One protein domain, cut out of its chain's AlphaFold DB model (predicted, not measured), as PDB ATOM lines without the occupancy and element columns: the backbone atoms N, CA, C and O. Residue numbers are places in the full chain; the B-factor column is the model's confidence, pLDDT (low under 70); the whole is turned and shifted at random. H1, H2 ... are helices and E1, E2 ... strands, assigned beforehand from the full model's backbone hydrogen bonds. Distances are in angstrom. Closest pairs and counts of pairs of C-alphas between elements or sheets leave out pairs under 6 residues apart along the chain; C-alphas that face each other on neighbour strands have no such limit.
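Overview. This is residues 33 to 97 of the 97 residues of an uncharacterized protein of Monosporascus sp. mg162 (UniProt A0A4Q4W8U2). A narrow two-stranded parallel ribbon, E1 and E2, runs through the middle of a flat model, with the long helix H3 running back over one face of it. On the other side the long link of residues 39 to 55 and the short H1 make a wide loop from E1 back to E2, while the short H2 leads into H3. The 65 printed residues, of mixed class, hold three named helices and two strands in the order E1, H1, E2, H2, H3. The whole is only just compact, close to loose, with a radius of gyration of the C-alphas of 12.5 A and spans of 36 by 27 by 12 A.

Arrangement. Start at E1, residues 33 to 38, and E2, residues 63 to 71, parallel neighbours at 25 degrees; N 35 and O 67 are within hydrogen-bond range at 2.9 A, N 71 and O 37 at 2.8 A. E2 bends by 74 degrees at residue 66. With H1, residues 56 to 59, they form a strand-helix-strand unit, two parallel strands with a helix between them in the chain, and its crossover is right-handed. Look next at H3, residues 83 to 96: its closest C-alpha to both strands is that of Phe 93, 6.7 A from those of Gly 34 and Tyr 67. H2, residues 78 to 81, and H3 only just touch, only at the corner, with 3 pairs of C-alphas within 8 A; the closest are those of Ala 79 and Tyr 86, 5.5 A. H1 is apart from H2 and H3. Every O i to N i+4 pair in H3 is within hydrogen-bond range; H1 and H2 are too short for one.

Along the chain. Find C-alpha 33 at (46.146, 34.959, -38.212), where E1 begins its 16.4 A. E2 runs 21.1 A to C-alpha 71 at (30.619, 26.787, -38.260). H3 runs 20.0 A to C-alpha 96 at (48.452, 23.730, -35.274); H1 and H2, four residues each, measure 5.3 A and 5.0 A.

Size, cuts and confidence. Look for the two farthest C-alphas at Glu 46 and Leu 97, 36.7 A apart. The link E1 to H1 is long, and the printed part has no cut. Mean pLDDT of the printed part is 93.7, and no printed residue is under 70.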
ATOM      1  N   THR A  33      47.491  34.597 -38.660       96.31
ATOM      2  CA  THR A  33      46.146  34.959 -38.212       96.31
ATOM      3  C   THR A  33      45.159  33.852 -38.572       96.31
ATOM      4  O   THR A  33      45.104  33.401 -39.719       96.31
ATOM      5  N   GLY A  34      44.379  33.414 -37.582       96.75
ATOM      6  CA  GLY A  34      43.235  32.521 -37.754       96.75
ATOM      7  C   GLY A  34      41.922  33.302 -37.798       96.75
ATOM      8  O   GLY A  34      41.777  34.306 -37.100       96.75
ATOM      9  N   ALA A  35      40.964  32.855 -38.613       96.94
ATOM     10  CA  ALA A  35      39.640  33.467 -38.714       96.94
ATOM     11  C   ALA A  35      38.522  32.417 -38.595       96.94
ATOM     12  O   ALA A  35      38.315  31.618 -39.508       96.94
ATOM     13  N   GLY A  36      37.774  32.460 -37.489       96.81
ATOM     14  CA  GLY A  36      36.584  31.632 -37.284       96.81
ATOM     15  C   GLY A  36      35.323  32.304 -37.824       96.81
ATOM     16  O   GLY A  36      35.033  33.457 -37.492       96.81
ATOM     17  N   GLN A  37      34.567  31.596 -38.663       96.00
ATOM     18  CA  GLN A  37      33.347  32.098 -39.299       96.00
ATOM     19  C   GLN A  37      32.123  31.387 -38.715       96.00
ATOM     20  O   GLN A  37      32.004  30.170 -38.826       96.00
ATOM     21  N   TRP A  38      31.208  32.150 -38.114       94.81
ATOM     22  CA  TRP A  38      30.133  31.610 -37.279       94.81
ATOM     23  C   TRP A  38      28.755  31.973 -37.831       94.81
ATOM     24  O   TRP A  38      28.331  33.129 -37.803       94.81
ATOM     25  N   GLY A  39      28.051  30.966 -38.332       92.94
ATOM     26  CA  GLY A  39      26.691  31.066 -38.836       92.94
ATOM     27  C   GLY A  39      25.639  31.090 -37.729       92.94
ATOM     28  O   GLY A  39      25.909  30.864 -36.544       92.94
ATOM     29  N   TYR A  40      24.405  31.370 -38.138       90.75
ATOM     30  CA  TYR A  40      23.224  31.303 -37.280       90.75
ATOM     31  C   TYR A  40      22.074  30.576 -37.991       90.75
ATOM     32  O   TYR A  40      20.914  30.972 -37.892       90.75
ATOM     33  N   SER A  41      22.406  29.503 -38.717       86.62
ATOM     34  CA  SER A  41      21.491  28.763 -39.602       86.62
ATOM     35  C   SER A  41      20.276  28.181 -38.872       86.62
ATOM     36  O   SER A  41      19.184  28.101 -39.432       86.62
ATOM     37  N   ASN A  42      20.448  27.839 -37.594       84.12
ATOM     38  CA  ASN A  42      19.393  27.306 -36.724       84.12
ATOM     39  C   ASN A  42      18.686  28.393 -35.891       84.12
ATOM     40  O   ASN A  42      17.914  28.085 -34.985       84.12
ATOM     41  N   GLY A  43      18.982  29.668 -36.152       86.00
ATOM     42  CA  GLY A  43      18.399  30.800 -35.448       86.00
ATOM     43  C   GLY A  43      16.952  31.101 -35.856       86.00
ATOM     44  O   GLY A  43      16.505  30.699 -36.930       86.00
ATOM     45  N   PRO A  44      16.212  31.876 -35.041       89.25
ATOM     46  CA  PRO A  44      14.826  32.253 -35.333       89.25
ATOM     47  C   PRO A  44      14.679  33.254 -36.493       89.25
ATOM     48  O   PRO A  44      13.560  33.543 -36.909       89.25
ATOM     49  N   PHE A  45      15.781  33.811 -37.006       88.88
ATOM     50  CA  PHE A  45      15.760  34.845 -38.039       88.88
ATOM     51  C   PHE A  45      16.122  34.264 -39.406       88.88
ATOM     52  O   PHE A  45      17.294  34.053 -39.710       88.88
ATOM     53  N   GLU A  46      15.107  34.064 -40.249       88.19
ATOM     54  CA  GLU A  46      15.262  33.504 -41.600       88.19
ATOM     55  C   GLU A  46      16.285  34.274 -42.448       88.19
ATOM     56  O   GLU A  46      17.111  33.679 -43.136       88.19
ATOM     57  N   SER A  47      16.287  35.607 -42.342       87.25
ATOM     58  CA  SER A  47      17.199  36.481 -43.089       87.25
ATOM     59  C   SER A  47      18.680  36.256 -42.769       87.25
ATOM     60  O   SER A  47      19.531  36.638 -43.567       87.25
ATOM     61  N   LEU A  48      19.000  35.639 -41.627       84.94
ATOM     62  CA  LEU A  48      20.374  35.387 -41.194       84.94
ATOM     63  C   LEU A  48      20.870  33.979 -41.536       84.94
ATOM     64  O   LEU A  48      22.067  33.725 -41.405       84.94
ATOM     65  N   LYS A  49      20.000  33.075 -42.005       85.50
ATOM     66  CA  LYS A  49      20.393  31.691 -42.318       85.50
ATOM     67  C   LYS A  49      21.434  31.604 -43.426       85.50
ATOM     68  O   LYS A  49      22.346  30.791 -43.355       85.50
ATOM     69  N   ASN A  50      21.308  32.480 -44.420       84.62
ATOM     70  CA  ASN A  50      22.193  32.533 -45.582       84.62
ATOM     71  C   ASN A  50      23.167  33.717 -45.506       84.62
ATOM     72  O   ASN A  50      23.607  34.225 -46.535       84.62
ATOM     73  N   PHE A  51      23.476  34.205 -44.299       85.12
ATOM     74  CA  PHE A  51      24.452  35.276 -44.148       85.12
ATOM     75  C   PHE A  51      25.833  34.779 -44.584       85.12
ATOM     76  O   PHE A  51      26.426  33.899 -43.958       85.12
ATOM     77  N   HIS A  52      26.333  35.326 -45.692       85.88
ATOM     78  CA  HIS A  52      27.591  34.883 -46.274       85.88
ATOM     79  C   HIS A  52      28.775  35.355 -45.423       85.88
ATOM     80  O   HIS A  52      28.879  36.548 -45.126       85.88
ATOM     81  N   PRO A  53      29.700  34.454 -45.057       90.81
ATOM     82  CA  PRO A  53      30.902  34.856 -44.355       90.81
ATOM     83  C   PRO A  53      31.838  35.641 -45.280       90.81
ATOM     84  O   PRO A  53      31.803  35.497 -46.505       90.81
ATOM     85  N   VAL A  54      32.717  36.443 -44.678       92.81
ATOM     86  CA  VAL A  54      33.724  37.216 -45.416       92.81
ATOM     87  C   VAL A  54      34.622  36.265 -46.227       92.81
ATOM     88  O   VAL A  54      35.142  35.291 -45.670       92.81
ATOM     89  N   PRO A  55      34.829  36.507 -47.533       94.94
ATOM     90  CA  PRO A  55      35.733  35.701 -48.346       94.94
ATOM     91  C   PRO A  55      37.176  35.711 -47.823       94.94
ATOM     92  O   PRO A  55      37.661  36.721 -47.308       94.94
ATOM     93  N   ARG A  56      37.889  34.590 -47.978       95.62
ATOM     94  CA  ARG A  56      39.287  34.463 -47.527       95.62
ATOM     95  C   ARG A  56      40.202  35.487 -48.194       95.62
ATOM     96  O   ARG A  56      40.967  36.154 -47.505       95.62
ATOM     97  N   ASP A  57      40.050  35.669 -49.500       96.31
ATOM     98  CA  ASP A  57      40.838  36.614 -50.293       96.31
ATOM     99  C   ASP A  57      40.613  38.077 -49.873       96.31
ATOM    100  O   ASP A  57      41.440  38.934 -50.169       96.31
ATOM    101  N   TRP A  58      39.508  38.398 -49.191       95.06
ATOM    102  CA  TRP A  58      39.289  39.733 -48.626       95.06
ATOM    103  C   TRP A  58      40.097  39.921 -47.344       95.06
ATOM    104  O   TRP A  58      40.715  40.968 -47.166       95.06
ATOM    105  N   MET A  59      40.137  38.901 -46.484       94.56
ATOM    106  CA  MET A  59      40.929  38.914 -45.248       94.56
ATOM    107  C   MET A  59      42.436  38.969 -45.550       94.56
ATOM    108  O   MET A  59      43.167  39.745 -44.933       94.56
ATOM    109  N   GLU A  60      42.890  38.231 -46.566       95.94
ATOM    110  CA  GLU A  60      44.296  38.182 -47.006       95.94
ATOM    111  C   GLU A  60      44.836  39.522 -47.539       95.94
ATOM    112  O   GLU A  60      46.046  39.724 -47.616       95.94
ATOM    113  N   ARG A  61      43.966  40.492 -47.856       93.25
ATOM    114  CA  ARG A  61      44.389  41.857 -48.234       93.25
ATOM    115  C   ARG A  61      44.974  42.639 -47.054       93.25
ATOM    116  O   ARG A  61      45.638  43.656 -47.281       93.25
ATOM    117  N   ILE A  62      44.705  42.185 -45.828       93.12
ATOM    118  CA  ILE A  62      45.043  42.867 -44.574       93.12
ATOM    119  C   ILE A  62      46.011  42.023 -43.731       93.12
ATOM    120  O   ILE A  62      46.966  42.572 -43.180       93.12
ATOM    121  N   VAL A  63      45.802  40.705 -43.635       95.44
ATOM    122  CA  VAL A  63      46.546  39.835 -42.704       95.44
ATOM    123  C   VAL A  63      47.065  38.553 -43.362       95.44
ATOM    124  O   VAL A  63      46.531  38.099 -44.371       95.44
ATOM    125  N   ASN A  64      48.079  37.928 -42.757       96.31
ATOM    126  CA  ASN A  64      48.552  36.591 -43.128       96.31
ATOM    127  C   ASN A  64      47.590  35.507 -42.604       96.31
ATOM    128  O   ASN A  64      47.741  35.015 -41.483       96.31
ATOM    129  N   VAL A  65      46.572  35.166 -43.398       97.19
ATOM    130  CA  VAL A  65      45.569  34.155 -43.035       97.19
ATOM    131  C   VAL A  65      46.155  32.752 -43.183       97.19
ATOM    132  O   VAL A  65      46.344  32.264 -44.298       97.19
ATOM    133  N   VAL A  66      46.380  32.072 -42.058       97.25
ATOM    134  CA  VAL A  66      46.928  30.701 -42.028       97.25
ATOM    135  C   VAL A  66      45.878  29.647 -41.680       97.25
ATOM    136  O   VAL A  66      46.044  28.482 -42.025       97.25
ATOM    137  N   TYR A  67      44.767  30.058 -41.064       97.75
ATOM    138  CA  TYR A  67      43.686  29.177 -40.625       97.75
ATOM    139  C   TYR A  67      42.326  29.836 -40.874       97.75
ATOM    140  O   TYR A  67      42.138  31.020 -40.585       97.75
ATOM    141  N   VAL A  68      41.372  29.074 -41.418       97.38
ATOM    142  CA  VAL A  68      39.977  29.504 -41.584       97.38
ATOM    143  C   VAL A  68      39.069  28.335 -41.249       97.38
ATOM    144  O   VAL A  68      39.155  27.296 -41.901       97.38
ATOM    145  N   SER A  69      38.160  28.538 -40.305       96.88
ATOM    146  CA  SER A  69      37.127  27.570 -39.947       96.88
ATOM    147  C   SER A  69      35.735  28.128 -40.210       96.88
ATOM    148  O   SER A  69      35.519  29.344 -40.265       96.88
ATOM    149  N   ARG A  70      34.777  27.227 -40.434       95.38
ATOM    150  CA  ARG A  70      33.386  27.570 -40.731       95.38
ATOM    151  C   ARG A  70      32.457  26.714 -39.897       95.38
ATOM    152  O   ARG A  70      32.514  25.494 -39.966       95.38
ATOM    153  N   HIS A  71      31.563  27.385 -39.188       94.50
ATOM    154  CA  HIS A  71      30.619  26.787 -38.260       94.50
ATOM    155  C   HIS A  71      29.205  27.246 -38.615       94.50
ATOM    156  O   HIS A  71      28.990  28.422 -38.899       94.50
ATOM    157  N   GLU A  72      28.221  26.349 -38.589       92.50
ATOM    158  CA  GLU A  72      26.819  26.692 -38.904       92.50
ATOM    159  C   GLU A  72      26.090  27.394 -37.744       92.50
ATOM    160  O   GLU A  72      25.035  28.011 -37.925       92.50
ATOM    161  N   SER A  73      26.657  27.308 -36.540       91.06
ATOM    162  CA  SER A  73      26.074  27.789 -35.287       91.06
ATOM    163  C   SER A  73      27.075  28.602 -34.479       91.06
ATOM    164  O   SER A  73      28.259  28.301 -34.501       91.06
ATOM    165  N   GLY A  74      26.587  29.570 -33.704       92.44
ATOM    166  CA  GLY A  74      27.381  30.416 -32.806       92.44
ATOM    167  C   GLY A  74      27.074  31.900 -32.988       92.44
ATOM    168  O   GLY A  74      26.998  32.646 -32.008       92.44
ATOM    169  N   GLY A  75      26.757  32.302 -34.221       92.19
ATOM    170  CA  GLY A  75      26.383  33.665 -34.580       92.19
ATOM    171  C   GLY A  75      27.417  34.695 -34.124       92.19
ATOM    172  O   GLY A  75      28.614  34.435 -34.112       92.19
ATOM    173  N   HIS A  76      26.947  35.872 -33.708       92.25
ATOM    174  CA  HIS A  76      27.826  36.966 -33.276       92.25
ATOM    175  C   HIS A  76      28.537  36.705 -31.933       92.25
ATOM    176  O   HIS A  76      29.584  37.288 -31.668       92.25
ATOM    177  N   PHE A  77      27.991  35.821 -31.088       95.31
ATOM    178  CA  PHE A  77      28.518  35.526 -29.751       95.31
ATOM    179  C   PHE A  77      28.861  34.032 -29.592       95.31
ATOM    180  O   PHE A  77      28.277  33.358 -28.737       95.31
ATOM    181  N   PRO A  78      29.794  33.481 -30.391       95.94
ATOM    182  CA  PRO A  78      30.049  32.039 -30.429       95.94
ATOM    183  C   PRO A  78      30.549  31.495 -29.087       95.94
ATOM    184  O   PRO A  78      30.062  30.464 -28.633       95.94
ATOM    185  N   ALA A  79      31.405  32.246 -28.386       97.75
ATOM    186  CA  ALA A  79      31.910  31.883 -27.060       97.75
ATOM    187  C   ALA A  79      30.811  31.740 -25.989       97.75
ATOM    188  O   ALA A  79      31.020  31.068 -24.985       97.75
ATOM    189  N   ASN A  80      29.651  32.375 -26.183       96.75
ATOM    190  CA  ASN A  80      28.501  32.247 -25.289       96.75
ATOM    191  C   ASN A  80      27.503  31.192 -25.783       96.75
ATOM    192  O   ASN A  80      26.928  30.460 -24.985       96.75
ATOM    193  N   ASN A  81      27.265  31.144 -27.094       94.81
ATOM    194  CA  ASN A  81      26.195  30.340 -27.681       94.81
ATOM    195  C   ASN A  81      26.594  28.875 -27.899       94.81
ATOM    196  O   ASN A  81      25.748  27.995 -27.780       94.81
ATOM    197  N   VAL A  82      27.859  28.626 -28.245       96.44
ATOM    198  CA  VAL A  82      28.422  27.295 -28.529       96.44
ATOM    199  C   VAL A  82      29.820  27.179 -27.902       96.44
ATOM    200  O   VAL A  82      30.807  26.990 -28.612       96.44
ATOM    201  N   PRO A  83      29.943  27.336 -26.570       97.88
ATOM    202  CA  PRO A  83      31.235  27.476 -25.895       97.88
ATOM    203  C   PRO A  83      32.194  26.313 -26.171       97.88
ATOM    204  O   PRO A  83      33.380  26.552 -26.378       97.88
ATOM    205  N   ASP A  84      31.691  25.078 -26.235       98.44
ATOM    206  CA  ASP A  84      32.523  23.898 -26.493       98.44
ATOM    207  C   ASP A  84      33.121  23.923 -27.904       98.44
ATOM    208  O   ASP A  84      34.330  23.760 -28.058       98.44
ATOM    209  N   LEU A  85      32.298  24.234 -28.912       97.75
ATOM    210  CA  LEU A  85      32.735  24.368 -30.305       97.75
ATOM    211  C   LEU A  85      33.715  25.537 -30.480       97.75
ATOM    212  O   LEU A  85      34.704  25.424 -31.197       97.75
ATOM    213  N   TYR A  86      33.476  26.655 -29.789       98.12
ATOM    214  CA  TYR A  86      34.392  27.795 -29.780       98.12
ATOM    215  C   TYR A  86      35.754  27.432 -29.173       98.12
ATOM    216  O   TYR A  86      36.795  27.795 -29.714       98.12
ATOM    217  N   VAL A  87      35.767  26.700 -28.057       98.44
ATOM    218  CA  VAL A  87      37.010  26.254 -27.414       98.44
ATOM    219  C   VAL A  87      37.749  25.225 -28.271       98.44
ATOM    220  O   VAL A  87      38.977  25.261 -28.322       98.44
ATOM    221  N   GLU A  88      37.033  24.316 -28.930       98.50
ATOM    222  CA  GLU A  88      37.616  23.354 -29.868       98.50
ATOM    223  C   GLU A  88      38.308  24.062 -31.039       98.50
ATOM    224  O   GLU A  88      39.485  23.807 -31.275       98.50
ATOM    225  N   ASP A  89      37.643  25.035 -31.668       98.38
ATOM    226  CA  ASP A  89      38.205  25.830 -32.767       98.38
ATOM    227  C   ASP A  89      39.490  26.574 -32.361       98.38
ATOM    228  O   ASP A  89      40.484  26.581 -33.088       98.38
ATOM    229  N   LEU A  90      39.510  27.148 -31.150       98.00
ATOM    230  CA  LEU A  90      40.715  27.773 -30.602       98.00
ATOM    231  C   LEU A  90      41.840  26.755 -30.393       98.00
ATOM    232  O   LEU A  90      42.995  27.052 -30.696       98.00
ATOM    233  N   ARG A  91      41.533  25.569 -29.855       98.38
ATOM    234  CA  ARG A  91      42.533  24.516 -29.631       98.38
ATOM    235  C   ARG A  91      43.098  23.989 -30.941       98.38
ATOM    236  O   ARG A  91      44.297  23.745 -30.998       98.38
ATOM    237  N   GLU A  92      42.267  23.835 -31.965       98.06
ATOM    238  CA  GLU A  92      42.706  23.414 -33.294       98.06
ATOM    239  C   GLU A  92      43.652  24.450 -33.903       98.06
ATOM    240  O   GLU A  92      44.774  24.111 -34.277       98.06
ATOM    241  N   PHE A  93      43.259  25.728 -33.902       97.69
ATOM    242  CA  PHE A  93      44.114  26.794 -34.412       97.69
ATOM    243  C   PHE A  93      45.442  26.863 -33.652       97.69
ATOM    244  O   PHE A  93      46.500  26.661 -34.247       97.69
ATOM    245  N   PHE A  94      45.405  27.093 -32.337       97.31
ATOM    246  CA  PHE A  94      46.620  27.279 -31.541       97.31
ATOM    247  C   PHE A  94      47.461  26.006 -31.392       97.31
ATOM    248  O   PHE A  94      48.661  26.112 -31.168       97.31
ATOM    249  N   GLY A  95      46.863  24.818 -31.510       96.19
ATOM    250  CA  GLY A  95      47.583  23.544 -31.511       96.19
ATOM    251  C   GLY A  95      48.255  23.210 -32.846       96.19
ATOM    252  O   GLY A  95      49.099  22.317 -32.879       96.19
ATOM    253  N   SER A  96      47.882  23.902 -33.929       89.81
ATOM    254  CA  SER A  96      48.452  23.730 -35.274       89.81
ATOM    255  C   SER A  96      49.528  24.761 -35.646       89.81
ATOM    256  O   SER A  96      50.179  24.597 -36.680       89.81
ATOM    257  N   LEU A  97      49.691  25.812 -34.829       83.94
ATOM    258  CA  LEU A  97      50.724  26.850 -34.970       83.94
ATOM    259  C   LEU A  97      52.101  26.358 -34.510       83.94
ATOM    260  O   LEU A  97      53.090  26.772 -35.154       83.94
TER     261      LEU A  97